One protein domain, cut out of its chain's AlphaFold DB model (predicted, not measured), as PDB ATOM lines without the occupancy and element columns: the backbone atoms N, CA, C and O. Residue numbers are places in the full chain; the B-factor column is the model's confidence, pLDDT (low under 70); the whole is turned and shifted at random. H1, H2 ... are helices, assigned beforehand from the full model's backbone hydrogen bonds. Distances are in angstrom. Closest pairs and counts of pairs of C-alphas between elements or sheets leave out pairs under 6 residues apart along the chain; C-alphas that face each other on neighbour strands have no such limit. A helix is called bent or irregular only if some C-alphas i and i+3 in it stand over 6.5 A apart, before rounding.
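Overview. This is residues 9 to 166 of the 323 residues of the protein "EST1_DNA_bind domain-containing protein" of Magnaporthe oryzae (UniProt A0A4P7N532). A compact helical body is built round the short helix H3 at its core, with H2 packed on one side and the arm H7b of a long bent helix, H6 and H5 round the others. That bent helix, H7, folds back as a narrow V: its arm H7a packs on H6, and H7b packs on H3. At the margins, H1 packs on H2 with residues 19 to 26 alone, and H8 touches no helix. The printed part has 158 residues with eight named helices, H1 to H8 in order, and no named strand, so its class is all helix. It is compact, with a radius of gyration of the C-alphas of 16.1 A and spans of 45 by 42 by 30 A.

Arrangement. Start with H1, residues 9 to 28, and H2, residues 33 to 41: they form a helical hairpin and touch, closest at the C-alphas of Ser 26 and Leu 35, 5.8 A apart. H2 forms a second helical hairpin with H3, residues 47 to 58, at a shallow tilt of 17 degrees; their closest C-alphas, of Gly 33 and Ser 57, are 3.9 A apart. H3 is the hub, touching five helices. H4, residues 67 to 70, touches H3 at residues 54 to 58 alone, with the C-alphas of Tyr 54 and Ala 67 closest, 6.2 A apart. H5, residues 72 to 79, is only just irregular, with C-alphas 74 and 77 6.6 A apart, and touches H6, residues 88 to 102, at a steep tilt of 59 degrees; the C-alphas of Phe 75 and Gly 98 are closest, 5.3 A apart. H7, residues 109 to 146, was assigned as one helix by its hydrogen bonds but is bent, with C-alphas 126 and 129 9.4 A apart. Its arm H7a, residues 109 to 126, is irregular, with C-alphas 118 and 121 7.2 A apart; it forms a helical hairpin with H6, closest at the C-alphas of Val 89 and Phe 116, 4.8 A. Its arm H7b, residues 129 to 146, touches H3 at a steep tilt of 40 degrees, closest at the C-alphas of Phe 52 and Thr 141, 5.4 A. H3, H6 and H7b form a bundle, helices side by side, though H6 and H7b only just touch, with 3 pairs of C-alphas within 8 A. H8, residues 155 to 165, is about perpendicular to H7b, at 89 degrees. Each O i to N i+4 pair is within hydrogen-bond range in H1, H2, H3 and H6, against 2 of 4 in H5, 12 of 14 in H7a and in H7b, and 6 of 7 in H8; H4 is too short for such a pair.

Along the chain. Find C-alpha 9 at (16.079, -3.903, -26.737), where H1 begins its 29.1 A. H3 runs 16.9 A from C-alpha 47 at (26.907, 1.183, -9.998), and H6 runs 20.9 A. H7a spans 25.2 A and H7b 27.2 A; H8 ends at C-alpha 165, (46.991, -23.845, 7.116).

Size, cuts and confidence. The C-alphas farthest apart, of Arg 9 and Asp 166, are 53.0 A apart. The printed part has no cut, and no link is long. Mean pLDDT of the printed part is 93.2; residues 127 to 130 and 165 to 166 are under 70.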
ATOM      1  N   ARG A   9      16.879  -2.850 -27.374       80.62
ATOM      2  CA  ARG A   9      16.079  -3.903 -26.737       80.62
ATOM      3  C   ARG A   9      16.745  -5.261 -26.884       80.62
ATOM      4  O   ARG A   9      16.817  -6.001 -25.906       80.62
ATOM      5  N   ASP A  10      17.301  -5.561 -28.055       83.81
ATOM      6  CA  ASP A  10      18.048  -6.803 -28.267       83.81
ATOM      7  C   ASP A  10      19.273  -6.844 -27.357       83.81
ATOM      8  O   ASP A  10      19.531  -7.851 -26.693       83.81
ATOM      9  N   ARG A  11      19.980  -5.716 -27.217       82.75
ATOM     10  CA  ARG A  11      21.088  -5.601 -26.264       82.75
ATOM     11  C   ARG A  11      20.643  -5.871 -24.828       82.75
ATOM     12  O   ARG A  11      21.352  -6.566 -24.099       82.75
ATOM     13  N   GLU A  12      19.500  -5.344 -24.399       86.25
ATOM     14  CA  GLU A  12      18.954  -5.594 -23.059       86.25
ATOM     15  C   GLU A  12      18.584  -7.068 -22.851       86.25
ATOM     16  O   GLU A  12      18.965  -7.648 -21.829       86.25
ATOM     17  N   VAL A  13      17.935  -7.697 -23.835       88.56
ATOM     18  CA  VAL A  13      17.580  -9.124 -23.810       88.56
ATOM     19  C   VAL A  13      18.836  -9.990 -23.713       88.56
ATOM     20  O   VAL A  13      18.953 -10.807 -22.797       88.56
ATOM     21  N   TRP A  14      19.829  -9.776 -24.579       89.00
ATOM     22  CA  TRP A  14      21.084 -10.531 -24.546       89.00
ATOM     23  C   TRP A  14      21.896 -10.279 -23.276       89.00
ATOM     24  O   TRP A  14      22.535 -11.197 -22.754       89.00
ATOM     25  N   THR A  15      21.837  -9.063 -22.726       90.38
ATOM     26  CA  THR A  15      22.435  -8.740 -21.425       90.38
ATOM     27  C   THR A  15      21.748  -9.527 -20.307       90.38
ATOM     28  O   THR A  15      22.431 -10.082 -19.445       90.38
ATOM     29  N   ALA A  16      20.414  -9.622 -20.317       89.06
ATOM     30  CA  ALA A  16      19.654 -10.395 -19.339       89.06
ATOM     31  C   ALA A  16      19.958 -11.896 -19.426       89.06
ATOM     32  O   ALA A  16      20.287 -12.502 -18.405       89.06
ATOM     33  N   VAL A  17      19.961 -12.464 -20.635       91.81
ATOM     34  CA  VAL A  17      20.335 -13.866 -20.887       91.81
ATOM     35  C   VAL A  17      21.758 -14.144 -20.402       91.81
ATOM     36  O   VAL A  17      22.000 -15.103 -19.674       91.81
ATOM     37  N   SER A  18      22.708 -13.268 -20.741       93.31
ATOM     38  CA  SER A  18      24.095 -13.398 -20.286       93.31
ATOM     39  C   SER A  18      24.189 -13.352 -18.762       93.31
ATOM     40  O   SER A  18      24.913 -14.141 -18.156       93.31
ATOM     41  N   ARG A  19      23.444 -12.447 -18.117       92.50
ATOM     42  CA  ARG A  19      23.440 -12.300 -16.659       92.50
ATOM     43  C   ARG A  19      22.906 -13.554 -15.972       92.50
ATOM     44  O   ARG A  19      23.476 -13.940 -14.951       92.50
ATOM     45  N   ASP A  20      21.869 -14.189 -16.513       90.50
ATOM     46  CA  ASP A  20      21.351 -15.463 -15.999       90.50
ATOM     47  C   ASP A  20      22.410 -16.572 -16.104       90.50
ATOM     48  O   ASP A  20      22.774 -17.180 -15.095       90.50
ATOM     49  N   TRP A  21      23.019 -16.747 -17.283       93.06
ATOM     50  CA  TRP A  21      24.067 -17.752 -17.495       93.06
ATOM     51  C   TRP A  21      25.279 -17.568 -16.581       93.06
ATOM     52  O   TRP A  21      25.736 -18.537 -15.971       93.06
ATOM     53  N   TYR A  22      25.789 -16.341 -16.440       95.12
ATOM     54  CA  TYR A  22      26.907 -16.078 -15.532       95.12
ATOM     55  C   TYR A  22      26.517 -16.245 -14.062       95.12
ATOM     56  O   TYR A  22      27.344 -16.714 -13.281       95.12
ATOM     57  N   SER A  23      25.272 -15.932 -13.685       91.12
ATOM     58  CA  SER A  23      24.780 -16.184 -12.325       91.12
ATOM     59  C   SER A  23      24.788 -17.689 -12.040       91.12
ATOM     60  O   SER A  23      25.487 -18.125 -11.126       91.12
ATOM     61  N   ARG A  24      24.162 -18.493 -12.914       89.25
ATOM     62  CA  ARG A  24      24.142 -19.965 -12.826       89.25
ATOM     63  C   ARG A  24      25.546 -20.573 -12.818       89.25
ATOM     64  O   ARG A  24      25.818 -21.510 -12.068       89.25
ATOM     65  N   ALA A  25      26.454 -20.057 -13.646       91.94
ATOM     66  CA  ALA A  25      27.843 -20.503 -13.669       91.94
ATOM     67  C   ALA A  25      28.551 -20.190 -12.342       91.94
ATOM     68  O   ALA A  25      29.227 -21.059 -11.788       91.94
ATOM     69  N   SER A  26      28.357 -18.981 -11.802       92.12
ATOM     70  CA  SER A  26      28.951 -18.568 -10.526       92.12
ATOM     71  C   SER A  26      28.454 -19.403  -9.346       92.12
ATOM     72  O   SER A  26      29.162 -19.576  -8.364       92.12
ATOM     73  N   ASP A  27      27.279 -20.014  -9.459       87.00
ATOM     74  CA  ASP A  27      26.747 -20.893  -8.418       87.00
ATOM     75  C   ASP A  27      27.407 -22.262  -8.395       87.00
ATOM     76  O   ASP A  27      27.542 -22.881  -7.334       87.00
ATOM     77  N   LYS A  28      27.799 -22.739  -9.577       88.94
ATOM     78  CA  LYS A  28      28.534 -23.992  -9.744       88.94
ATOM     79  C   LYS A  28      30.009 -23.817  -9.394       88.94
ATOM     80  O   LYS A  28      30.610 -24.745  -8.865       88.94
ATOM     81  N   ALA A  29      30.568 -22.634  -9.648       92.44
ATOM     82  CA  ALA A  29      31.968 -22.309  -9.396       92.44
ATOM     83  C   ALA A  29      32.120 -20.981  -8.621       92.44
ATOM     84  O   ALA A  29      32.676 -20.014  -9.153       92.44
ATOM     85  N   PRO A  30      31.661 -20.912  -7.354       93.00
ATOM     86  CA  PRO A  30      31.615 -19.661  -6.590       93.00
ATOM     87  C   PRO A  30      32.992 -19.087  -6.246       93.00
ATOM     88  O   PRO A  30      33.102 -17.931  -5.863       93.00
ATOM     89  N   THR A  31      34.058 -19.866  -6.397       95.25
ATOM     90  CA  THR A  31      35.434 -19.430  -6.134       95.25
ATOM     91  C   THR A  31      36.110 -18.785  -7.348       95.25
ATOM     92  O   THR A  31      37.254 -18.353  -7.243       95.25
ATOM     93  N   THR A  32      35.431 -18.714  -8.503       97.88
ATOM     94  CA  THR A  32      36.018 -18.266  -9.778       97.88
ATOM     95  C   THR A  32      35.725 -16.792 -10.066       97.88
ATOM     96  O   THR A  32      34.620 -16.425 -10.469       97.88
ATOM     97  N   GLY A  33      36.747 -15.940  -9.959       98.12
ATOM     98  CA  GLY A  33      36.620 -14.486 -10.086       98.12
ATOM     99  C   GLY A  33      36.141 -14.009 -11.454       98.12
ATOM    100  O   GLY A  33      35.361 -13.064 -11.545       98.12
ATOM    101  N   ARG A  34      36.534 -14.705 -12.530       98.31
ATOM    102  CA  ARG A  34      36.185 -14.336 -13.916       98.31
ATOM    103  C   ARG A  34      34.669 -14.263 -14.139       98.31
ATOM    104  O   ARG A  34      34.204 -13.432 -14.912       98.31
ATOM    105  N   LEU A  35      33.892 -15.102 -13.452       98.06
ATOM    106  CA  LEU A  35      32.431 -15.110 -13.565       98.06
ATOM    107  C   LEU A  35      31.827 -13.828 -12.980       98.06
ATOM    108  O   LEU A  35      30.957 -13.213 -13.595       98.06
ATOM    109  N   TYR A  36      32.345 -13.380 -11.836       98.31
ATOM    110  CA  TYR A  36      31.920 -12.130 -11.210       98.31
ATOM    111  C   TYR A  36      32.382 -10.902 -11.995       98.31
ATOM    112  O   TYR A  36      31.626  -9.947 -12.103       98.31
ATOM    113  N   HIS A  37      33.556 -10.935 -12.628       98.56
ATOM    114  CA  HIS A  37      33.983  -9.860 -13.533       98.56
ATOM    115  C   HIS A  37      32.992  -9.641 -14.686       98.56
ATOM    116  O   HIS A  37      32.589  -8.509 -14.950       98.56
ATOM    117  N   HIS A  38      32.516 -10.716 -15.320       98.06
ATOM    118  CA  HIS A  38      31.483 -10.602 -16.350       98.06
ATOM    119  C   HIS A  38      30.137 -10.126 -15.788       98.06
ATOM    120  O   HIS A  38      29.486  -9.289 -16.414       98.06
ATOM    121  N   LEU A  39      29.737 -10.581 -14.593       97.62
ATOM    122  CA  LEU A  39      28.549 -10.050 -13.911       97.62
ATOM    123  C   LEU A  39      28.669  -8.550 -13.616       97.62
ATOM    124  O   LEU A  39      27.670  -7.845 -13.736       97.62
ATOM    125  N   ALA A  40      29.868  -8.052 -13.305       98.19
ATOM    126  CA  ALA A  40      30.114  -6.628 -13.111       98.19
ATOM    127  C   ALA A  40      29.856  -5.844 -14.401       98.19
ATOM    128  O   ALA A  40      29.087  -4.891 -14.393       98.19
ATOM    129  N   ILE A  41      30.399  -6.288 -15.538       96.81
ATOM    130  CA  ILE A  41      30.153  -5.641 -16.839       96.81
ATOM    131  C   ILE A  41      28.648  -5.599 -17.158       96.81
ATOM    132  O   ILE A  41      28.132  -4.573 -17.604       96.81
ATOM    133  N   LEU A  42      27.940  -6.699 -16.885       96.19
ATOM    134  CA  LEU A  42      26.503  -6.849 -17.133       96.19
ATOM    135  C   LEU A  42      25.618  -6.134 -16.098       96.19
ATOM    136  O   LEU A  42      24.399  -6.096 -16.270       96.19
ATOM    137  N   ALA A  43      26.176  -5.592 -15.015       95.12
ATOM    138  CA  ALA A  43      25.410  -4.912 -13.972       95.12
ATOM    139  C   ALA A  43      25.063  -3.454 -14.323       95.12
ATOM    140  O   ALA A  43      24.276  -2.834 -13.613       95.12
ATOM    141  N   LYS A  44      25.598  -2.898 -15.421       91.94
ATOM    142  CA  LYS A  44      25.238  -1.554 -15.901       91.94
ATOM    143  C   LYS A  44      23.716  -1.415 -16.103       91.94
ATOM    144  O   LYS A  44      23.100  -2.349 -16.616       91.94
ATOM    145  N   PRO A  45      23.108  -0.267 -15.738       91.88
ATOM    146  CA  PRO A  45      23.722   0.945 -15.176       91.88
ATOM    147  C   PRO A  45      23.863   0.950 -13.637       91.88
ATOM    148  O   PRO A  45      24.235   1.971 -13.067       91.88
ATOM    149  N   ASN A  46      23.582  -0.154 -12.937       94.19
ATOM    150  CA  ASN A  46      23.625  -0.213 -11.472       94.19
ATOM    151  C   ASN A  46      25.076  -0.182 -10.957       94.19
ATOM    152  O   ASN A  46      25.803  -1.173 -11.034       94.19
ATOM    153  N   VAL A  47      25.519   0.970 -10.451       96.69
ATOM    154  CA  VAL A  47      26.907   1.183  -9.998       96.69
ATOM    155  C   VAL A  47      27.251   0.427  -8.714       96.69
ATOM    156  O   VAL A  47      28.381  -0.037  -8.583       96.69
ATOM    157  N   VAL A  48      26.284   0.228  -7.810       97.06
ATOM    158  CA  VAL A  48      26.479  -0.541  -6.568       97.06
ATOM    159  C   VAL A  48      26.746  -2.009  -6.899       97.06
ATOM    160  O   VAL A  48      27.728  -2.586  -6.432       97.06
ATOM    161  N   ALA A  49      25.938  -2.592  -7.788       97.06
ATOM    162  CA  ALA A  49      26.125  -3.965  -8.241       97.06
ATOM    163  C   ALA A  49      27.420  -4.134  -9.056       97.06
ATOM    164  O   ALA A  49      28.129  -5.124  -8.872       97.06
ATOM    165  N   GLN A  50      27.763  -3.173  -9.926       98.31
ATOM    166  CA  GLN A  50      29.045  -3.172 -10.648       98.31
ATOM    167  C   GLN A  50      30.229  -3.221  -9.677       98.31
ATOM    168  O   GLN A  50      31.087  -4.097  -9.795       98.31
ATOM    169  N   LEU A  51      30.251  -2.308  -8.702       98.69
ATOM    170  CA  LEU A  51      31.298  -2.220  -7.690       98.69
ATOM    171  C   LEU A  51      31.408  -3.522  -6.884       98.69
ATOM    172  O   LEU A  51      32.502  -4.075  -6.757       98.69
ATOM    173  N   PHE A  52      30.276  -4.056  -6.422       98.69
ATOM    174  CA  PHE A  52      30.212  -5.327  -5.705       98.69
ATOM    175  C   PHE A  52      30.805  -6.487  -6.509       98.69
ATOM    176  O   PHE A  52      31.649  -7.223  -5.998       98.69
ATOM    177  N   TYR A  53      30.398  -6.664  -7.768       98.69
ATOM    178  CA  TYR A  53      30.867  -7.784  -8.580       98.69
ATOM    179  C   TYR A  53      32.340  -7.653  -8.974       98.69
ATOM    180  O   TYR A  53      33.054  -8.660  -8.966       98.69
ATOM    181  N   TYR A  54      32.831  -6.439  -9.252       98.81
ATOM    182  CA  TYR A  54      34.263  -6.230  -9.466       98.81
ATOM    183  C   TYR A  54      35.062  -6.534  -8.195       98.81
ATOM    184  O   TYR A  54      36.020  -7.305  -8.259       98.81
ATOM    185  N   ALA A  55      34.647  -6.023  -7.033       98.62
ATOM    186  CA  ALA A  55      35.309  -6.316  -5.765       98.62
ATOM    187  C   ALA A  55      35.291  -7.823  -5.454       98.62
ATOM    188  O   ALA A  55      36.322  -8.410  -5.129       98.62
ATOM    189  N   LYS A  56      34.146  -8.489  -5.651       98.44
ATOM    190  CA  LYS A  56      34.013  -9.940  -5.484       98.44
ATOM    191  C   LYS A  56      34.928 -10.715  -6.432       98.44
ATOM    192  O   LYS A  56      35.553 -11.676  -6.001       98.44
ATOM    193  N   SER A  57      35.077 -10.287  -7.686       98.62
ATOM    194  CA  SER A  57      35.975 -10.946  -8.649       98.62
ATOM    195  C   SER A  57      37.446 -10.980  -8.209       98.62
ATOM    196  O   SER A  57      38.195 -11.846  -8.661       98.62
ATOM    197  N   LEU A  58      37.841 -10.065  -7.317       98.50
ATOM    198  CA  LEU A  58      39.187  -9.947  -6.761       98.50
ATOM    199  C   LEU A  58      39.345 -10.636  -5.394       98.50
ATOM    200  O   LEU A  58      40.459 -10.981  -5.021       98.50
ATOM    201  N   CYS A  59      38.248 -10.856  -4.666       97.44
ATOM    202  CA  CYS A  59      38.242 -11.359  -3.284       97.44
ATOM    203  C   CYS A  59      37.747 -12.810  -3.139       97.44
ATOM    204  O   CYS A  59      37.376 -13.242  -2.045       97.44
ATOM    205  N   VAL A  60      37.698 -13.557  -4.238       96.62
ATOM    206  CA  VAL A  60      37.428 -15.003  -4.251       96.62
ATOM    207  C   VAL A  60      38.750 -15.781  -4.358       96.62
ATOM    208  O   VAL A  60      39.730 -15.215  -4.841       96.62
ATOM    209  N   PRO A  61      38.803 -17.070  -3.966       94.19
ATOM    210  CA  PRO A  61      40.036 -17.861  -3.965       94.19
ATOM    211  C   PRO A  61      40.789 -17.922  -5.301       94.19
ATOM    212  O   PRO A  61      42.014 -17.990  -5.303       94.19
ATOM    213  N   ILE A  62      40.082 -17.897  -6.437       96.62
ATOM    214  CA  ILE A  62      40.686 -17.813  -7.773       96.62
ATOM    215  C   ILE A  62      40.382 -16.415  -8.334       96.62
ATOM    216  O   ILE A  62      39.416 -16.256  -9.094       96.62
ATOM    217  N   PRO A  63      41.146 -15.380  -7.939       97.75
ATOM    218  CA  PRO A  63      40.848 -14.003  -8.305       97.75
ATOM    219  C   PRO A  63      41.089 -13.754  -9.797       97.75
ATOM    220  O   PRO A  63      41.961 -14.356 -10.427       97.75
ATOM    221  N   PHE A  64      40.338 -12.817 -10.375       98.44
ATOM    222  CA  PHE A  64      40.534 -12.376 -11.754       98.44
ATOM    223  C   PHE A  64      41.217 -11.007 -11.799       98.44
ATOM    224  O   PHE A  64      40.561  -9.972 -11.820       98.44
ATOM    225  N   ASN A  65      42.552 -10.999 -11.829       97.94
ATOM    226  CA  ASN A  65      43.346  -9.774 -11.678       97.94
ATOM    227  C   ASN A  65      43.096  -8.701 -12.752       97.94
ATOM    228  O   ASN A  65      43.184  -7.521 -12.432       97.94
ATOM    229  N   SER A  66      42.698  -9.060 -13.980       98.06
ATOM    230  CA  SER A  66      42.320  -8.069 -15.008       98.06
ATOM    231  C   SER A  66      41.093  -7.225 -14.618       98.06
ATOM    232  O   SER A  66      40.829  -6.185 -15.225       98.06
ATOM    233  N   ALA A  67      40.338  -7.630 -13.588       98.25
ATOM    234  CA  ALA A  67      39.297  -6.794 -13.006       98.25
ATOM    235  C   ALA A  67      39.851  -5.520 -12.347       98.25
ATOM    236  O   ALA A  67      39.110  -4.545 -12.261       98.25
ATOM    237  N   ARG A  68      41.132  -5.493 -11.938       98.38
ATOM    238  CA  ARG A  68      41.771  -4.296 -11.365       98.38
ATOM    239  C   ARG A  68      41.867  -3.148 -12.360       98.38
ATOM    240  O   ARG A  68      41.661  -2.009 -11.966       98.38
ATOM    241  N   ASP A  69      42.104  -3.451 -13.632       98.25
ATOM    242  CA  ASP A  69      42.074  -2.444 -14.696       98.25
ATOM    243  C   ASP A  69      40.627  -2.139 -15.106       98.25
ATOM    244  O   ASP A  69      40.247  -0.993 -15.325       98.25
ATOM    245  N   SER A  70      39.773  -3.168 -15.152       98.31
ATOM    246  CA  SER A  70      38.378  -3.015 -15.593       98.31
ATOM    247  C   SER A  70      37.547  -2.130 -14.657       98.31
ATOM    248  O   SER A  70      36.725  -1.344 -15.130       98.31
ATOM    249  N   ILE A  71      37.749  -2.235 -13.339       98.44
ATOM    250  CA  ILE A  71      37.008  -1.454 -12.337       98.44
ATOM    251  C   ILE A  71      37.309   0.051 -12.436       98.44
ATOM    252  O   ILE A  71      36.460   0.865 -12.082       98.44
ATOM    253  N   LEU A  72      38.458   0.448 -12.998       98.25
ATOM    254  CA  LEU A  72      38.784   1.861 -13.223       98.25
ATOM    255  C   LEU A  72      37.785   2.535 -14.172       98.25
ATOM    256  O   LEU A  72      37.466   3.703 -13.984       98.25
ATOM    257  N   THR A  73      37.178   1.784 -15.097       97.12
ATOM    258  CA  THR A  73      36.111   2.307 -15.973       97.12
ATOM    259  C   THR A  73      34.847   2.731 -15.213       97.12
ATOM    260  O   THR A  73      34.045   3.498 -15.744       97.12
ATOM    261  N   LEU A  74      34.664   2.244 -13.978       97.50
ATOM    262  CA  LEU A  74      33.634   2.710 -13.051       97.50
ATOM    263  C   LEU A  74      34.137   3.907 -12.233       97.50
ATOM    264  O   LEU A  74      33.420   4.896 -12.098       97.50
ATOM    265  N   PHE A  75      35.354   3.826 -11.688       97.94
ATOM    266  CA  PHE A  75      35.891   4.854 -10.794       97.94
ATOM    267  C   PHE A  75      36.225   6.166 -11.503       97.94
ATOM    268  O   PHE A  75      35.767   7.218 -11.065       97.94
ATOM    269  N   GLU A  76      36.995   6.125 -12.589       96.75
ATOM    270  CA  GLU A  76      37.592   7.320 -13.197       96.75
ATOM    271  C   GLU A  76      36.551   8.361 -13.632       96.75
ATOM    272  O   GLU A  76      36.699   9.520 -13.240       96.75
ATOM    273  N   PRO A  77      35.456   8.010 -14.342       96.62
ATOM    274  CA  PRO A  77      34.476   9.014 -14.747       96.62
ATOM    275  C   PRO A  77      33.723   9.622 -13.557       96.62
ATOM    276  O   PRO A  77      33.342  10.790 -13.583       96.62
ATOM    277  N   ILE A  78      33.488   8.835 -12.502       96.31
ATOM    278  CA  ILE A  78      32.752   9.284 -11.314       96.31
ATOM    279  C   ILE A  78      33.637  10.178 -10.441       96.31
ATOM    280  O   ILE A  78      33.173  11.217  -9.974       96.31
ATOM    281  N   MET A  79      34.910   9.816 -10.264       95.31
ATOM    282  CA  MET A  79      35.891  10.626  -9.539       95.31
ATOM    283  C   MET A  79      36.220  11.928 -10.281       95.31
ATOM    284  O   MET A  79      36.344  12.966  -9.644       95.31
ATOM    285  N   ALA A  80      36.289  11.903 -11.617       94.25
ATOM    286  CA  ALA A  80      36.509  13.095 -12.441       94.25
ATOM    287  C   ALA A  80      35.254  13.974 -12.618       94.25
ATOM    288  O   ALA A  80      35.327  15.026 -13.249       94.25
ATOM    289  N   GLY A  81      34.088  13.542 -12.122       91.31
ATOM    290  CA  GLY A  81      32.822  14.262 -12.291       91.31
ATOM    291  C   GLY A  81      32.286  14.287 -13.731       91.31
ATOM    292  O   GLY A  81      31.396  15.077 -14.033       91.31
ATOM    293  N   THR A  82      32.806  13.433 -14.619       92.19
ATOM    294  CA  THR A  82      32.390  13.325 -16.029       92.19
ATOM    295  C   THR A  82      31.304  12.271 -16.257       92.19
ATOM    296  O   THR A  82      30.735  12.185 -17.345       92.19
ATOM    297  N   HIS A  83      30.992  11.462 -15.242       91.88
ATOM    298  CA  HIS A  83      29.902  10.495 -15.293       91.88
ATOM    299  C   HIS A  83      28.525  11.183 -15.339       91.88
ATOM    300  O   HIS A  83      28.315  12.250 -14.764       91.88
ATOM    301  N   GLY A  84      27.548  10.525 -15.973       86.81
ATOM    302  CA  GLY A  84      26.149  10.958 -15.961       86.81
ATOM    303  C   GLY A  84      25.545  11.051 -14.550       86.81
ATOM    304  O   GLY A  84      26.125  10.595 -13.562       86.81
ATOM    305  N   LYS A  85      24.342  11.629 -14.452       89.06
ATOM    306  CA  LYS A  85      23.664  11.893 -13.173       89.06
ATOM    307  C   LYS A  85      23.429  10.599 -12.376       89.06
ATOM    308  O   LYS A  85      22.693   9.724 -12.819       89.06
ATOM    309  N   LEU A  86      24.022  10.520 -11.184       91.75
ATOM    310  CA  LEU A  86      23.843   9.441 -10.204       91.75
ATOM    311  C   LEU A  86      23.183   9.968  -8.926       91.75
ATOM    312  O   LEU A  86      23.297  11.157  -8.598       91.75
ATOM    313  N   HIS A  87      22.547   9.070  -8.172       92.38
ATOM    314  CA  HIS A  87      22.141   9.361  -6.800       92.38
ATOM    315  C   HIS A  87      23.367   9.746  -5.961       92.38
ATOM    316  O   HIS A  87      24.455   9.203  -6.153       92.38
ATOM    317  N   ALA A  88      23.194  10.707  -5.048       93.94
ATOM    318  CA  ALA A  88      24.301  11.237  -4.254       93.94
ATOM    319  C   ALA A  88      25.004  10.146  -3.434       93.94
ATOM    320  O   ALA A  88      26.224  10.047  -3.486       93.94
ATOM    321  N   VAL A  89      24.225   9.266  -2.793       95.38
ATOM    322  CA  VAL A  89      24.738   8.117  -2.033       95.38
ATOM    323  C   VAL A  89      25.600   7.183  -2.893       95.38
ATOM    324  O   VAL A  89      26.703   6.826  -2.492       95.38
ATOM    325  N   ASP A  90      25.161   6.852  -4.108       95.75
ATOM    326  CA  ASP A  90      25.872   5.920  -4.987       95.75
ATOM    327  C   ASP A  90      27.168   6.531  -5.531       95.75
ATOM    328  O   ASP A  90      28.211   5.878  -5.562       95.75
ATOM    329  N   ARG A  91      27.125   7.810  -5.928       96.81
ATOM    330  CA  ARG A  91      28.322   8.550  -6.349       96.81
ATOM    331  C   ARG A  91      29.343   8.608  -5.217       96.81
ATOM    332  O   ARG A  91      30.516   8.329  -5.450       96.81
ATOM    333  N   ALA A  92      28.902   8.982  -4.020       97.62
ATOM    334  CA  ALA A  92      29.758   9.128  -2.854       97.62
ATOM    335  C   ALA A  92      30.419   7.796  -2.466       97.62
ATOM    336  O   ALA A  92      31.633   7.748  -2.277       97.62
ATOM    337  N   LEU A  93      29.653   6.697  -2.474       98.19
ATOM    338  CA  LEU A  93      30.172   5.341  -2.279       98.19
ATOM    339  C   LEU A  93      31.304   5.021  -3.265       98.19
ATOM    340  O   LEU A  93      32.382   4.582  -2.862       98.19
ATOM    341  N   VAL A  94      31.065   5.244  -4.561       98.00
ATOM    342  CA  VAL A  94      32.049   4.936  -5.606       98.00
ATOM    343  C   VAL A  94      33.287   5.827  -5.487       98.00
ATOM    344  O   VAL A  94      34.392   5.328  -5.691       98.00
ATOM    345  N   ARG A  95      33.145   7.103  -5.096       98.06
ATOM    346  CA  ARG A  95      34.288   7.988  -4.808       98.06
ATOM    347  C   ARG A  95      35.134   7.452  -3.654       98.06
ATOM    348  O   ARG A  95      36.338   7.304  -3.835       98.06
ATOM    349  N   CYS A  96      34.525   7.080  -2.522       98.56
ATOM    350  CA  CYS A  96      35.256   6.490  -1.395       98.56
ATOM    351  C   CYS A  96      36.030   5.232  -1.818       98.56
ATOM    352  O   CYS A  96      37.233   5.131  -1.583       98.56
ATOM    353  N   HIS A  97      35.359   4.290  -2.489       98.69
ATOM    354  CA  HIS A  97      36.002   3.059  -2.947       98.69
ATOM    355  C   HIS A  97      37.081   3.300  -4.004       98.69
ATOM    356  O   HIS A  97      38.114   2.634  -3.957       98.69
ATOM    357  N   GLY A  98      36.880   4.254  -4.916       98.31
ATOM    358  CA  GLY A  98      37.871   4.649  -5.912       98.31
ATOM    359  C   GLY A  98      39.136   5.214  -5.268       98.31
ATOM    360  O   GLY A  98      40.242   4.811  -5.639       98.31
ATOM    361  N   THR A  99      38.993   6.053  -4.238       98.12
ATOM    362  CA  THR A  99      40.123   6.542  -3.438       98.12
ATOM    363  C   THR A  99      40.825   5.400  -2.699       98.12
ATOM    364  O   THR A  99      42.043   5.280  -2.809       98.12
ATOM    365  N   PHE A 100      40.089   4.504  -2.022       97.56
ATOM    366  CA  PHE A 100      40.684   3.330  -1.357       97.56
ATOM    367  C   PHE A 100      41.445   2.426  -2.332       97.56
ATOM    368  O   PHE A 100      42.497   1.896  -1.998       97.56
ATOM    369  N   PHE A 101      40.905   2.234  -3.537       98.00
ATOM    370  CA  PHE A 101      41.458   1.314  -4.528       98.00
ATOM    371  C   PHE A 101      42.694   1.878  -5.236       98.00
ATOM    372  O   PHE A 101      43.638   1.142  -5.515       98.00
ATOM    373  N   THR A 102      42.681   3.172  -5.564       96.69
ATOM    374  CA  THR A 102      43.725   3.805  -6.385       96.69
ATOM    375  C   THR A 102      44.775   4.556  -5.573       96.69
ATOM    376  O   THR A 102      45.845   4.852  -6.104       96.69
ATOM    377  N   GLY A 103      44.471   4.909  -4.320       95.62
ATOM    378  CA  GLY A 103      45.290   5.809  -3.506       95.62
ATOM    379  C   GLY A 103      45.325   7.257  -4.015       95.62
ATOM    380  O   GLY A 103      46.155   8.036  -3.557       95.62
ATOM    381  N   LYS A 104      44.464   7.624  -4.974       94.94
ATOM    382  CA  LYS A 104      44.363   8.973  -5.558       94.94
ATOM    383  C   LYS A 104      43.144   9.713  -5.004       94.94
ATOM    384  O   LYS A 104      42.161   9.074  -4.640       94.94
ATOM    385  N   GLY A 105      43.176  11.048  -5.001       91.38
ATOM    386  CA  GLY A 105      42.042  11.865  -4.551       91.38
ATOM    387  C   GLY A 105      41.773  11.723  -3.052       91.38
ATOM    388  O   GLY A 105      40.625  11.598  -2.631       91.38
ATOM    389  N   THR A 106      42.834  11.638  -2.245       95.12
ATOM    390  CA  THR A 106      42.745  11.491  -0.782       95.12
ATOM    391  C   THR A 106      42.213  12.747  -0.102       95.12
ATOM    392  O   THR A 106      41.588  12.655   0.949       95.12
ATOM    393  N   GLU A 107      42.435  13.904  -0.717       95.88
ATOM    394  CA  GLU A 107      41.937  15.214  -0.308       95.88
ATOM    395  C   GLU A 107      40.403  15.277  -0.271       95.88
ATOM    396  O   GLU A 107      39.842  15.900   0.625       95.88
ATOM    397  N   ASP A 108      39.735  14.551  -1.170       92.81
ATOM    398  CA  ASP A 108      38.275  14.533  -1.306       92.81
ATOM    399  C   ASP A 108      37.602  13.404  -0.504       92.81
ATOM    400  O   ASP A 108      36.375  13.272  -0.504       92.81
ATOM    401  N   LEU A 109      38.384  12.530   0.141       96.44
ATOM    402  CA  LEU A 109      37.859  11.317   0.775       96.44
ATOM    403  C   LEU A 109      36.887  11.635   1.911       96.44
ATOM    404  O   LEU A 109      35.841  10.995   2.032       96.44
ATOM    405  N   GLU A 110      37.246  12.606   2.747       97.75
ATOM    406  CA  GLU A 110      36.433  13.032   3.886       97.75
ATOM    407  C   GLU A 110      35.087  13.591   3.413       97.75
ATOM    408  O   GLU A 110      34.041  13.215   3.945       97.75
ATOM    409  N   ASP A 111      35.101  14.399   2.352       97.56
ATOM    410  CA  ASP A 111      33.897  14.968   1.750       97.56
ATOM    411  C   ASP A 111      33.008  13.883   1.136       97.56
ATOM    412  O   ASP A 111      31.809  13.841   1.416       97.56
ATOM    413  N   ALA A 112      33.588  12.950   0.375       97.50
ATOM    414  CA  ALA A 112      32.854  11.815  -0.182       97.50
ATOM    415  C   ALA A 112      32.242  10.937   0.923       97.50
ATOM    416  O   ALA A 112      31.086  10.526   0.829       97.50
ATOM    417  N   ARG A 113      32.976  10.691   2.014       98.06
ATOM    418  CA  ARG A 113      32.465   9.917   3.152       98.06
ATOM    419  C   ARG A 113      31.294  10.632   3.823       98.06
ATOM    420  O   ARG A 113      30.281  10.002   4.120       98.06
ATOM    421  N   ASN A 114      31.415  11.935   4.057       98.31
ATOM    422  CA  ASN A 114      30.362  12.729   4.685       98.31
ATOM    423  C   ASN A 114      29.117  12.819   3.780       98.31
ATOM    424  O   ASN A 114      27.990  12.700   4.266       98.31
ATOM    425  N   GLU A 115      29.300  12.946   2.462       97.38
ATOM    426  CA  GLU A 115      28.213  12.875   1.480       97.38
ATOM    427  C   GLU A 115      27.516  11.505   1.514       97.38
ATOM    428  O   GLU A 115      26.286  11.445   1.547       97.38
ATOM    429  N   PHE A 116      28.273  10.405   1.573       97.62
ATOM    430  CA  PHE A 116      27.709   9.057   1.666       97.62
ATOM    431  C   PHE A 116      26.860   8.895   2.931       97.62
ATOM    432  O   PHE A 116      25.689   8.525   2.844       97.62
ATOM    433  N   LEU A 117      27.427   9.223   4.097       97.56
ATOM    434  CA  LEU A 117      26.761   9.059   5.392       97.56
ATOM    435  C   LEU A 117      25.510   9.937   5.516       97.56
ATOM    436  O   LEU A 117      24.472   9.454   5.957       97.56
ATOM    437  N   SER A 118      25.574  11.195   5.071       97.12
ATOM    438  CA  SER A 118      24.434  12.123   5.134       97.12
ATOM    439  C   SER A 118      23.259  11.726   4.231       97.12
ATOM    440  O   SER A 118      22.123  12.112   4.501       97.12
ATOM    441  N   ASN A 119      23.504  10.942   3.177       95.19
ATOM    442  CA  ASN A 119      22.463  10.469   2.263       95.19
ATOM    443  C   ASN A 119      22.000   9.032   2.549       95.19
ATOM    444  O   ASN A 119      20.999   8.600   1.971       95.19
ATOM    445  N   LEU A 120      22.704   8.290   3.410       94.06
ATOM    446  CA  LEU A 120      22.464   6.866   3.627       94.06
ATOM    447  C   LEU A 120      21.079   6.596   4.225       94.06
ATOM    448  O   LEU A 120      20.338   5.790   3.670       94.06
ATOM    449  N   ASP A 121      20.696   7.302   5.289       92.75
ATOM    450  CA  ASP A 121      19.397   7.100   5.951       92.75
ATOM    451  C   ASP A 121      18.228   7.359   4.996       92.75
ATOM    452  O   ASP A 121      17.272   6.584   4.926       92.75
ATOM    453  N   LEU A 122      18.334   8.415   4.182       91.50
ATOM    454  CA  LEU A 122      17.328   8.736   3.175       91.50
ATOM    455  C   LEU A 122      17.254   7.662   2.083       91.50
ATOM    456  O   LEU A 122      16.163   7.349   1.605       91.50
ATOM    457  N   ALA A 123      18.397   7.108   1.675       89.88
ATOM    458  CA  ALA A 123      18.457   6.036   0.690       89.88
ATOM    459  C   ALA A 123      17.844   4.734   1.230       89.88
ATOM    460  O   ALA A 123      17.040   4.110   0.536       89.88
ATOM    461  N   VAL A 124      18.133   4.387   2.491       90.81
ATOM    462  CA  VAL A 124      17.527   3.250   3.200       90.81
ATOM    463  C   VAL A 124      16.008   3.422   3.282       90.81
ATOM    464  O   VAL A 124      15.262   2.516   2.909       90.81
ATOM    465  N   ALA A 125      15.540   4.599   3.710       87.94
ATOM    466  CA  ALA A 125      14.117   4.889   3.867       87.94
ATOM    467  C   ALA A 125      13.360   4.854   2.527       87.94
ATOM    468  O   ALA A 125      12.277   4.274   2.438       87.94
ATOM    469  N   LYS A 126      13.934   5.431   1.462       83.69
ATOM    470  CA  LYS A 126      13.317   5.454   0.122       83.69
ATOM    471  C   LYS A 126      13.391   4.114  -0.607       83.69
ATOM    472  O   LYS A 126      12.517   3.828  -1.422       83.69
ATOM    473  N   GLY A 127      14.425   3.314  -0.356       69.81
ATOM    474  CA  GLY A 127      14.678   2.065  -1.075       69.81
ATOM    475  C   GLY A 127      13.737   0.912  -0.708       69.81
ATOM    476  O   GLY A 127      13.676  -0.070  -1.448       69.81
ATOM    477  N   ALA A 128      12.987   1.014   0.398       65.56
ATOM    478  CA  ALA A 128      12.088  -0.033   0.894       65.56
ATOM    479  C   ALA A 128      12.754  -1.434   0.864       65.56
ATOM    480  O   ALA A 128      13.943  -1.572   1.153       65.56
ATOM    481  N   ARG A 129      12.022  -2.501   0.506       61.59
ATOM    482  CA  ARG A 129      12.576  -3.872   0.423       61.59
ATOM    483  C   ARG A 129      13.738  -4.004  -0.574       61.59
ATOM    484  O   ARG A 129      14.577  -4.880  -0.387       61.59
ATOM    485  N   CYS A 130      13.817  -3.136  -1.585       68.62
ATOM    486  CA  CYS A 130      14.879  -3.152  -2.593       68.62
ATOM    487  C   CYS A 130      16.236  -2.703  -2.027       68.62
ATOM    488  O   CYS A 130      17.273  -3.027  -2.604       68.62
ATOM    489  N   TRP A 131      16.253  -2.007  -0.881       85.25
ATOM    490  CA  TRP A 131      17.500  -1.602  -0.231       85.25
ATOM    491  C   TRP A 131      18.288  -2.780   0.346       85.25
ATOM    492  O   TRP A 131      19.500  -2.678   0.484       85.25
ATOM    493  N   LEU A 132      17.644  -3.909   0.667       88.25
ATOM    494  CA  LEU A 132      18.345  -5.057   1.254       88.25
ATOM    495  C   LEU A 132      19.472  -5.555   0.344       88.25
ATOM    496  O   LEU A 132      20.574  -5.801   0.832       88.25
ATOM    497  N   GLU A 133      19.218  -5.630  -0.968       91.31
ATOM    498  CA  GLU A 133      20.227  -6.031  -1.949       91.31
ATOM    499  C   GLU A 133      21.393  -5.054  -2.032       91.31
ATOM    500  O   GLU A 133      22.544  -5.457  -1.856       91.31
ATOM    501  N   ALA A 134      21.104  -3.767  -2.216       93.19
ATOM    502  CA  ALA A 134      22.141  -2.740  -2.216       93.19
ATOM    503  C   ALA A 134      22.926  -2.738  -0.891       93.19
ATOM    504  O   ALA A 134      24.152  -2.675  -0.892       93.19
ATOM    505  N   GLY A 135      22.239  -2.887   0.242       94.44
ATOM    506  CA  GLY A 135      22.821  -2.869   1.578       94.44
ATOM    507  C   GLY A 135      23.844  -3.980   1.802       94.44
ATOM    508  O   GLY A 135      24.965  -3.693   2.229       94.44
ATOM    509  N   TYR A 136      23.515  -5.238   1.480       93.75
ATOM    510  CA  TYR A 136      24.504  -6.313   1.616       93.75
ATOM    511  C   TYR A 136      25.615  -6.219   0.563       93.75
ATOM    512  O   TYR A 136      26.748  -6.592   0.858       93.75
ATOM    513  N   GLN A 137      25.339  -5.699  -0.638       97.00
ATOM    514  CA  GLN A 137      26.368  -5.469  -1.658       97.00
ATOM    515  C   GLN A 137      27.386  -4.422  -1.190       97.00
ATOM    516  O   GLN A 137      28.592  -4.655  -1.284       97.00
ATOM    517  N   ILE A 138      26.914  -3.315  -0.610       97.50
ATOM    518  CA  ILE A 138      27.750  -2.277   0.006       97.50
ATOM    519  C   ILE A 138      28.565  -2.872   1.157       97.50
ATOM    520  O   ILE A 138      29.785  -2.734   1.179       97.50
ATOM    521  N   ALA A 139      27.922  -3.594   2.078       97.00
ATOM    522  CA  ALA A 139      28.605  -4.193   3.224       97.00
ATOM    523  C   ALA A 139      29.712  -5.173   2.799       97.00
ATOM    524  O   ALA A 139      30.827  -5.110   3.314       97.00
ATOM    525  N   VAL A 140      29.439  -6.044   1.824       97.62
ATOM    526  CA  VAL A 140      30.445  -6.968   1.282       97.62
ATOM    527  C   VAL A 140      31.576  -6.215   0.581       97.62
ATOM    528  O   VAL A 140      32.737  -6.577   0.747       97.62
ATOM    529  N   THR A 141      31.271  -5.150  -0.158       98.44
ATOM    530  CA  THR A 141      32.301  -4.331  -0.814       98.44
ATOM    531  C   THR A 141      33.192  -3.627   0.213       98.44
ATOM    532  O   THR A 141      34.410  -3.596   0.038       98.44
ATOM    533  N   ASN A 142      32.631  -3.139   1.324       98.25
ATOM    534  CA  ASN A 142      33.409  -2.584   2.434       98.25
ATOM    535  C   ASN A 142      34.373  -3.627   3.018       98.25
ATOM    536  O   ASN A 142      35.539  -3.320   3.252       98.25
ATOM    537  N   LEU A 143      33.923  -4.877   3.192       97.12
ATOM    538  CA  LEU A 143      34.800  -5.974   3.616       97.12
ATOM    539  C   LEU A 143      35.905  -6.251   2.587       97.12
ATOM    540  O   LEU A 143      37.059  -6.411   2.972       97.12
ATOM    541  N   CYS A 144      35.590  -6.244   1.288       98.12
ATOM    542  CA  CYS A 144      36.608  -6.351   0.241       98.12
ATOM    543  C   CYS A 144      37.657  -5.235   0.349       98.12
ATOM    544  O   CYS A 144      38.840  -5.514   0.185       98.12
ATOM    545  N   ALA A 145      37.246  -3.998   0.641       98.12
ATOM    546  CA  ALA A 145      38.165  -2.873   0.798       98.12
ATOM    547  C   ALA A 145      39.106  -3.051   2.003       98.12
ATOM    548  O   ALA A 145      40.293  -2.774   1.873       98.12
ATOM    549  N   LEU A 146      38.630  -3.593   3.133       97.25
ATOM    550  CA  LEU A 146      39.491  -3.927   4.285       97.25
ATOM    551  C   LEU A 146      40.588  -4.948   3.933       97.25
ATOM    552  O   LEU A 146      41.663  -4.948   4.533       97.25
ATOM    553  N   LEU A 147      40.321  -5.813   2.955       96.19
ATOM    554  CA  LEU A 147      41.262  -6.810   2.444       96.19
ATOM    555  C   LEU A 147      42.121  -6.290   1.277       96.19
ATOM    556  O   LEU A 147      42.679  -7.093   0.527       96.19
ATOM    557  N   ASP A 148      42.177  -4.971   1.067       97.06
ATOM    558  CA  ASP A 148      42.786  -4.315  -0.099       97.06
ATOM    559  C   ASP A 148      42.363  -4.958  -1.429       97.06
ATOM    560  O   ASP A 148      43.154  -5.162  -2.358       97.06
ATOM    561  N   TYR A 149      41.086  -5.333  -1.510       97.94
ATOM    562  CA  TYR A 149      40.499  -6.021  -2.653       97.94
ATOM    563  C   TYR A 149      41.284  -7.288  -3.028       97.94
ATOM    564  O   TYR A 149      41.602  -7.507  -4.195       97.94
ATOM    565  N   GLY A 150      41.669  -8.087  -2.029       95.44
ATOM    566  CA  GLY A 150      42.337  -9.374  -2.219       95.44
ATOM    567  C   GLY A 150      43.823  -9.273  -2.569       95.44
ATOM    568  O   GLY A 150      44.365 -10.192  -3.183       95.44
ATOM    569  N   LEU A 151      44.503  -8.167  -2.236       95.25
ATOM    570  CA  LEU A 151      45.957  -8.099  -2.412       95.25
ATOM    571  C   LEU A 151      46.665  -9.064  -1.438       95.25
ATOM    572  O   LEU A 151      46.459  -8.954  -0.229       95.25
ATOM    573  N   PRO A 152      47.581  -9.935  -1.908       92.75
ATOM    574  CA  PRO A 152      48.315 -10.866  -1.036       92.75
ATOM    575  C   PRO A 152      49.200 -10.182   0.017       92.75
ATOM    576  O   PRO A 152      49.664 -10.808   0.970       92.75
ATOM    577  N   THR A 153      49.494  -8.893  -0.161       94.50
ATOM    578  CA  THR A 153      50.277  -8.092   0.784       94.50
ATOM    579  C   THR A 153      49.480  -7.677   2.016       94.50
ATOM    580  O   THR A 153      50.107  -7.419   3.048       94.50
ATOM    581  N   ASN A 154      48.146  -7.638   1.916       95.88
ATOM    582  CA  ASN A 154      47.244  -7.215   2.978       95.88
ATOM    583  C   ASN A 154      47.390  -8.111   4.218       95.88
ATOM    584  O   ASN A 154      47.476  -9.338   4.130       95.88
ATOM    585  N   VAL A 155      47.433  -7.482   5.392       96.00
ATOM    586  CA  VAL A 155      47.683  -8.177   6.663       96.00
ATOM    587  C   VAL A 155      46.551  -9.127   7.047       96.00
ATOM    588  O   VAL A 155      46.820 -10.189   7.605       96.00
ATOM    589  N   LEU A 156      45.303  -8.788   6.712       93.56
ATOM    590  CA  LEU A 156      44.148  -9.631   6.999       93.56
ATOM    591  C   LEU A 156      44.135 -10.848   6.075       93.56
ATOM    592  O   LEU A 156      43.950 -11.952   6.566       93.56
ATOM    593  N   ILE A 157      44.428 -10.687   4.777       91.94
ATOM    594  CA  ILE A 157      44.581 -11.825   3.850       91.94
ATOM    595  C   ILE A 157      45.645 -12.806   4.357       91.94
ATOM    596  O   ILE A 157      45.376 -13.999   4.470       91.94
ATOM    597  N   LYS A 158      46.821 -12.310   4.760       92.50
ATOM    598  CA  LYS A 158      47.880 -13.159   5.334       92.50
ATOM    599  C   LYS A 158      47.428 -13.893   6.599       92.50
ATOM    600  O   LYS A 158      47.782 -15.054   6.781       92.50
ATOM    601  N   ALA A 159      46.659 -13.230   7.464       90.62
ATOM    602  CA  ALA A 159      46.113 -13.847   8.670       90.62
ATOM    603  C   ALA A 159      45.084 -14.945   8.343       90.62
ATOM    604  O   ALA A 159      45.107 -16.007   8.966       90.62
ATOM    605  N   LEU A 160      44.225 -14.730   7.340       87.38
ATOM    606  CA  LEU A 160      43.273 -15.736   6.855       87.38
ATOM    607  C   LEU A 160      43.989 -16.965   6.278       87.38
ATOM    608  O   LEU A 160      43.661 -18.101   6.624       87.38
ATOM    609  N   ASP A 161      45.013 -16.744   5.456       86.44
ATOM    610  CA  ASP A 161      45.816 -17.821   4.870       86.44
ATOM    611  C   ASP A 161      46.597 -18.614   5.926       86.44
ATOM    612  O   ASP A 161      46.812 -19.814   5.768       86.44
ATOM    613  N   ALA A 162      47.041 -17.964   7.005       85.56
ATOM    614  CA  ALA A 162      47.686 -18.647   8.125       85.56
ATOM    615  C   ALA A 162      46.681 -19.510   8.905       85.56
ATOM    616  O   ALA A 162      46.952 -20.677   9.180       85.56
ATOM    617  N   SER A 163      45.488 -18.976   9.183       76.38
ATOM    618  CA  SER A 163      44.452 -19.688   9.942       76.38
ATOM    619  C   SER A 163      43.898 -20.922   9.224       76.38
ATOM    620  O   SER A 163      43.377 -21.815   9.882       76.38
ATOM    621  N   THR A 164      43.970 -20.970   7.893       70.31
ATOM    622  CA  THR A 164      43.519 -22.124   7.095       70.31
ATOM    623  C   THR A 164      44.585 -23.215   6.946       70.31
ATOM    624  O   THR A 164      44.246 -24.348   6.604       70.31
ATOM    625  N   LYS A 165      45.862 -22.900   7.206       60.47
ATOM    626  CA  LYS A 165      46.991 -23.845   7.116       60.47
ATOM    627  C   LYS A 165      47.262 -24.582   8.429       60.47
ATOM    628  O   LYS A 165      47.681 -25.736   8.378       60.47
ATOM    629  N   ASP A 166      46.974 -23.961   9.572       45.56
ATOM    630  CA  ASP A 166      47.144 -24.575  10.890       45.56
ATOM    631  C   ASP A 166      45.820 -25.160  11.428       45.56
ATOM    632  O   ASP A 166      44.977 -24.469  11.987       45.56
TER     633      ASP A 166